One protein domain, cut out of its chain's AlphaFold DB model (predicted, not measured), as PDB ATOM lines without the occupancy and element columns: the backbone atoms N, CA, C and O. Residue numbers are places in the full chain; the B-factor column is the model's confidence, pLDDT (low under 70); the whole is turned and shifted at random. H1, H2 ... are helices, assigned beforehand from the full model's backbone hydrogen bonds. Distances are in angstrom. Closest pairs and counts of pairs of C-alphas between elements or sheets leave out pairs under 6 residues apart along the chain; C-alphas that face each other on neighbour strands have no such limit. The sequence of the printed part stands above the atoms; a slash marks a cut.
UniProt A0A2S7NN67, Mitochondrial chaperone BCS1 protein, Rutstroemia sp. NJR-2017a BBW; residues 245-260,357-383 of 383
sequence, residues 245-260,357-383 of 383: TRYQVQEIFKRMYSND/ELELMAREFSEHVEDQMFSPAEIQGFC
ATOM      1  N   THR A 245     193.111 214.637 166.033       92.75
ATOM      2  CA  THR A 245     192.271 213.481 166.338       92.75
ATOM      3  C   THR A 245     190.799 213.822 166.117       92.75
ATOM      4  O   THR A 245     190.397 214.983 166.207       92.75
ATOM      5  N   ARG A 246     189.946 212.817 165.939       93.62
ATOM      6  CA  ARG A 246     188.490 212.975 165.850       93.62
ATOM      7  C   ARG A 246     187.915 213.742 167.044       93.62
ATOM      8  O   ARG A 246     187.070 214.619 166.874       93.62
ATOM      9  N   TYR A 247     188.434 213.478 168.243       91.81
ATOM     10  CA  TYR A 247     188.084 214.235 169.447       91.81
ATOM     11  C   TYR A 247     188.457 215.721 169.318       91.81
ATOM     12  O   TYR A 247     187.657 216.607 169.614       91.81
ATOM     13  N   GLN A 248     189.657 216.016 168.818       91.75
ATOM     14  CA  GLN A 248     190.103 217.388 168.580       91.75
ATOM     15  C   GLN A 248     189.294 218.088 167.481       91.75
ATOM     16  O   GLN A 248     188.989 219.267 167.635       91.75
ATOM     17  N   VAL A 249     188.900 217.381 166.417       94.44
ATOM     18  CA  VAL A 249     187.997 217.889 165.369       94.44
ATOM     19  C   VAL A 249     186.666 218.326 165.985       94.44
ATOM     20  O   VAL A 249     186.215 219.447 165.750       94.44
ATOM     21  N   GLN A 250     186.067 217.478 166.826       93.50
ATOM     22  CA  GLN A 250     184.828 217.782 167.546       93.50
ATOM     23  C   GLN A 250     184.991 219.014 168.449       93.50
ATOM     24  O   GLN A 250     184.155 219.915 168.438       93.50
ATOM     25  N   GLU A 251     186.088 219.099 169.206       90.94
ATOM     26  CA  GLU A 251     186.395 220.254 170.058       90.94
ATOM     27  C   GLU A 251     186.596 221.549 169.259       90.94
ATOM     28  O   GLU A 251     186.095 222.604 169.654       90.94
ATOM     29  N   ILE A 252     187.303 221.490 168.125       91.25
ATOM     30  CA  ILE A 252     187.480 222.633 167.220       91.25
ATOM     31  C   ILE A 252     186.122 223.095 166.696       91.25
ATOM     32  O   ILE A 252     185.819 224.285 166.791       91.25
ATOM     33  N   PHE A 253     185.292 222.168 166.212       92.81
ATOM     34  CA  PHE A 253     183.959 222.474 165.697       92.81
ATOM     35  C   PHE A 253     183.112 223.175 166.759       92.81
ATOM     36  O   PHE A 253     182.600 224.273 166.532       92.81
ATOM     37  N   LYS A 254     183.035 222.598 167.966       90.56
ATOM     38  CA  LYS A 254     182.298 223.206 169.078       90.56
ATOM     39  C   LYS A 254     182.792 224.612 169.359       90.56
ATOM     40  O   LYS A 254     181.971 225.506 169.506       90.56
ATOM     41  N   ARG A 255     184.103 224.852 169.376       87.31
ATOM     42  CA  ARG A 255     184.665 226.193 169.623       87.31
ATOM     43  C   ARG A 255     184.349 227.192 168.515       87.31
ATOM     44  O   ARG A 255     184.110 228.353 168.824       87.31
ATOM     45  N   MET A 256     184.338 226.764 167.255       87.44
ATOM     46  CA  MET A 256     184.034 227.642 166.118       87.44
ATOM     47  C   MET A 256     182.566 228.071 166.078       87.44
ATOM     48  O   MET A 256     182.280 229.206 165.701       87.44
ATOM     49  N   TYR A 257     181.657 227.184 166.485       87.31
ATOM     50  CA  TYR A 257     180.208 227.396 166.393       87.31
ATOM     51  C   TYR A 257     179.517 227.574 167.755       87.31
ATOM     52  O   TYR A 257     178.291 227.637 167.824       87.31
ATOM     53  N   SER A 258     180.281 227.675 168.847       84.75
ATOM     54  CA  SER A 258     179.751 228.062 170.157       84.75
ATOM     55  C   SER A 258     179.131 229.452 170.069       84.75
ATOM     56  O   SER A 258     179.713 230.359 169.475       84.75
ATOM     57  N   ASN A 259     177.977 229.640 170.711       70.00
ATOM     58  CA  ASN A 259     177.362 230.958 170.810       70.00
ATOM     59  C   ASN A 259     178.330 231.931 171.496       70.00
ATOM     60  O   ASN A 259     178.772 231.677 172.617       70.00
ATOM     61  N   ASP A 260     178.627 233.046 170.831       68.44
ATOM     62  CA  ASP A 260     179.307 234.188 171.433       68.44
ATOM     63  C   ASP A 260     178.237 235.147 171.976       68.44
ATOM     64  O   ASP A 260     177.660 235.917 171.201       68.44
ATOM     65  N   GLU A 357     172.357 220.319 170.500       88.75
ATOM     66  CA  GLU A 357     172.375 220.253 169.029       88.75
ATOM     67  C   GLU A 357     173.794 220.453 168.477       88.75
ATOM     68  O   GLU A 357     174.248 219.681 167.634       88.75
ATOM     69  N   LEU A 358     174.536 221.413 169.040       89.50
ATOM     70  CA  LEU A 358     175.936 221.660 168.687       89.50
ATOM     71  C   LEU A 358     176.831 220.438 168.945       89.50
ATOM     72  O   LEU A 358     177.729 220.159 168.158       89.50
ATOM     73  N   GLU A 359     176.590 219.703 170.034       91.25
ATOM     74  CA  GLU A 359     177.365 218.500 170.364       91.25
ATOM     75  C   GLU A 359     177.112 217.390 169.338       91.25
ATOM     76  O   GLU A 359     178.039 216.692 168.930       91.25
ATOM     77  N   LEU A 360     175.862 217.260 168.887       93.06
ATOM     78  CA  LEU A 360     175.449 216.267 167.902       93.06
ATOM     79  C   LEU A 360     176.030 216.590 166.518       93.06
ATOM     80  O   LEU A 360     176.629 215.713 165.900       93.06
ATOM     81  N   MET A 361     175.960 217.857 166.098       93.50
ATOM     82  CA  MET A 361     176.597 218.345 164.867       93.50
ATOM     83  C   MET A 361     178.115 218.163 164.902       93.50
ATOM     84  O   MET A 361     178.706 217.710 163.925       93.50
ATOM     85  N   ALA A 362     178.756 218.480 166.029       93.50
ATOM     86  CA  ALA A 362     180.194 218.303 166.183       93.50
ATOM     87  C   ALA A 362     180.596 216.827 166.081       93.50
ATOM     88  O   ALA A 362     181.604 216.509 165.446       93.50
ATOM     89  N   ARG A 363     179.804 215.924 166.677       94.94
ATOM     90  CA  ARG A 363     180.035 214.481 166.580       94.94
ATOM     91  C   ARG A 363     179.899 214.005 165.137       94.94
ATOM     92  O   ARG A 363     180.824 213.379 164.633       94.94
ATOM     93  N   GLU A 364     178.807 214.361 164.466       94.44
ATOM     94  CA  GLU A 364     178.559 213.990 163.069       94.44
ATOM     95  C   GLU A 364     179.646 214.536 162.135       94.44
ATOM     96  O   GLU A 364     180.186 213.793 161.318       94.44
ATOM     97  N   PHE A 365     180.051 215.797 162.298       94.56
ATOM     98  CA  PHE A 365     181.157 216.381 161.538       94.56
ATOM     99  C   PHE A 365     182.459 215.602 161.753       94.56
ATOM    100  O   PHE A 365     183.125 215.228 160.790       94.56
ATOM    101  N   SER A 366     182.794 215.292 163.008       94.44
ATOM    102  CA  SER A 366     184.000 214.525 163.333       94.44
ATOM    103  C   SER A 366     183.973 213.096 162.770       94.44
ATOM    104  O   SER A 366     185.023 212.547 162.446       94.44
ATOM    105  N   GLU A 367     182.793 212.489 162.604       94.38
ATOM    106  CA  GLU A 367     182.643 211.155 162.015       94.38
ATOM    107  C   GLU A 367     182.995 211.124 160.517       94.38
ATOM    108  O   GLU A 367     183.494 210.102 160.040       94.38
ATOM    109  N   HIS A 368     182.802 212.247 159.813       93.75
ATOM    110  CA  HIS A 368     183.126 212.423 158.391       93.75
ATOM    111  C   HIS A 368     184.581 212.834 158.132       93.75
ATOM    112  O   HIS A 368     185.012 212.865 156.980       93.75
ATOM    113  N   VAL A 369     185.335 213.159 159.184       92.19
ATOM    114  CA  VAL A 369     186.758 213.483 159.092       92.19
ATOM    115  C   VAL A 369     187.568 212.251 159.495       92.19
ATOM    116  O   VAL A 369     187.351 211.650 160.555       92.19
ATOM    117  N   GLU A 370     188.488 211.842 158.623       92.31
ATOM    118  CA  GLU A 370     189.444 210.782 158.934       92.31
ATOM    119  C   GLU A 370     190.418 211.251 160.024       92.31
ATOM    120  O   GLU A 370     190.858 212.404 160.046       92.31
ATOM    121  N   ASP A 371     190.727 210.352 160.958       92.31
ATOM    122  CA  ASP A 371     191.602 210.656 162.089       92.31
ATOM    123  C   ASP A 371     193.003 211.016 161.589       92.31
ATOM    124  O   ASP A 371     193.527 210.348 160.699       92.31
ATOM    125  N   GLN A 372     193.608 212.068 162.149       90.62
ATOM    126  CA  GLN A 372     194.962 212.511 161.792       90.62
ATOM    127  C   GLN A 372     195.129 212.956 160.324       90.62
ATOM    128  O   GLN A 372     196.253 213.178 159.873       90.62
ATOM    129  N   MET A 373     194.038 213.133 159.574       92.56
ATOM    130  CA  MET A 373     194.109 213.539 158.167       92.56
ATOM    131  C   MET A 373     194.469 215.018 158.003       92.56
ATOM    132  O   MET A 373     195.261 215.361 157.129       92.56
ATOM    133  N   PHE A 374     193.910 215.883 158.850       91.75
ATOM    134  CA  PHE A 374     194.073 217.334 158.764       91.75
ATOM    135  C   PHE A 374     194.682 217.900 160.039       91.75
ATOM    136  O   PHE A 374     194.376 217.463 161.153       91.75
ATOM    137  N   SER A 375     195.503 218.928 159.891       91.62
ATOM    138  CA  SER A 375     195.963 219.740 161.007       91.62
ATOM    139  C   SER A 375     194.801 220.537 161.628       91.62
ATOM    140  O   SER A 375     193.813 220.865 160.958       91.62
ATOM    141  N   PRO A 376     194.912 220.927 162.910       89.94
ATOM    142  CA  PRO A 376     193.972 221.855 163.534       89.94
ATOM    143  C   PRO A 376     193.747 223.151 162.738       89.94
ATOM    144  O   PRO A 376     192.630 223.662 162.726       89.94
ATOM    145  N   ALA A 377     194.783 223.679 162.078       88.81
ATOM    146  CA  ALA A 377     194.680 224.882 161.253       88.81
ATOM    147  C   ALA A 377     193.824 224.658 159.992       88.81
ATOM    148  O   ALA A 377     192.957 225.482 159.700       88.81
ATOM    149  N   GLU A 378     194.003 223.531 159.300       91.25
ATOM    150  CA  GLU A 378     193.214 223.180 158.109       91.25
ATOM    151  C   GLU A 378     191.734 222.987 158.446       91.25
ATOM    152  O   GLU A 378     190.867 223.488 157.732       91.25
ATOM    153  N   ILE A 379     191.424 222.357 159.585       90.31
ATOM    154  CA  ILE A 379     190.035 222.209 160.061       90.31
ATOM    155  C   ILE A 379     189.390 223.575 160.326       90.31
ATOM    156  O   ILE A 379     188.192 223.755 160.123       90.31
ATOM    157  N   GLN A 380     190.186 224.553 160.757       87.56
ATOM    158  CA  GLN A 380     189.740 225.930 160.966       87.56
ATOM    159  C   GLN A 380     189.648 226.749 159.667       87.56
ATOM    160  O   GLN A 380     189.210 227.900 159.714       87.56
ATOM    161  N   GLY A 381     190.027 226.173 158.521       86.00
ATOM    162  CA  GLY A 381     189.975 226.814 157.208       86.00
ATOM    163  C   GLY A 381     191.224 227.614 156.833       86.00
ATOM    164  O   GLY A 381     191.151 228.457 155.940       86.00
ATOM    165  N   PHE A 382     192.356 227.391 157.507       81.88
ATOM    166  CA  PHE A 382     193.648 227.948 157.106       81.88
ATOM    167  C   PHE A 382     194.385 226.936 156.217       81.88
ATOM    168  O   PHE A 382     194.681 225.837 156.680       81.88
ATOM    169  N   CYS A 383     194.676 227.317 154.969       58.72
ATOM    170  CA  CYS A 383     195.434 226.514 154.002       58.72
ATOM    171  C   CYS A 383     196.768 227.173 153.656       58.72
ATOM    172  O   CYS A 383     196.792 228.426 153.567       58.72
TER     173      CYS A 383
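AT A GLANCE: This is residues 245 to 260 and 357 to 383 of the 383 residues of the protein "Mitochondrial chaperone BCS1 protein" of Rutstroemia sp. NJR-2017a BBW (UniProt A0A2S7NN67). Two helices, H1 and H2, pack on each other at a slant and run opposite ways; after H2, a loop of residues 368 to 375 bends round past the beginning of H1 to a very short third helix, H3. H3 packs on H1 alone, on residues 248 to 252, while H2 and H3 have no contact with each other. The printed part has 43 residues with three named helices, in the order H1, H2, H3 along the chain, and no named strand; its class is all helix. It is compact, with a radius of gyration of the C-alphas of 9.8 A, and rounded in outline, its C-alphas spanning 25 by 20 by 12 A along the three main axes.

HOW THE PARTS SIT: H1, residues 246 to 257, and H2, residues 357 to 367, touch with 17 pairs of C-alphas within 8 A. Their closest C-alphas are those of Gln 250 and Ala 362, 4.9 A apart, and their centres are 8.4 A apart. Their lines stand at a steep tilt of 40 degrees, and they run opposite ways. H3, residues 376 to 379, touches H1 with 5 pairs of C-alphas within 8 A, and H1 meets this touch with residues 248 to 252 alone. The closest C-alphas of H1 and H3 are those of Val 249 and Ile 379, 7.1 A apart; the centres are 10.2 A apart. H2 and H3 are apart. In H1 and H2 every O i to N i+4 pair is within hydrogen-bond range; H3, with 4 residues, is too short for such a pair, and its one O i to N i+3 pair is not within range.

IN THESE COORDINATES: The printed part begins at Thr 245, and H1 follows from Arg 246, whose C-alpha is at (188.490, 212.975, 165.850), to Tyr 257, with 16.6 A from first to last C-alpha. After the cut H2 runs from Glu 357, C-alpha at (172.375, 220.253, 169.029), to Glu 367, over 15.4 A. H3 goes from Pro 376 to Ile 379, whose C-alpha is at (190.035, 222.209, 160.061).

THE WHOLE: The two C-alphas farthest apart are those of Asp 260 and Met 373, at 28.7 A. Residues 261 to 356 are not printed, and the gap across this cut, from C-alpha 260 to C-alpha 357, is 15.7 A. The link from H1 to H2 runs across the cut; the link from H2 to H3, 8 residues, is short. The mean pLDDT of the printed part is 89.4, and residues 260 and 383, the latter the chain's last, are under 70 in this model.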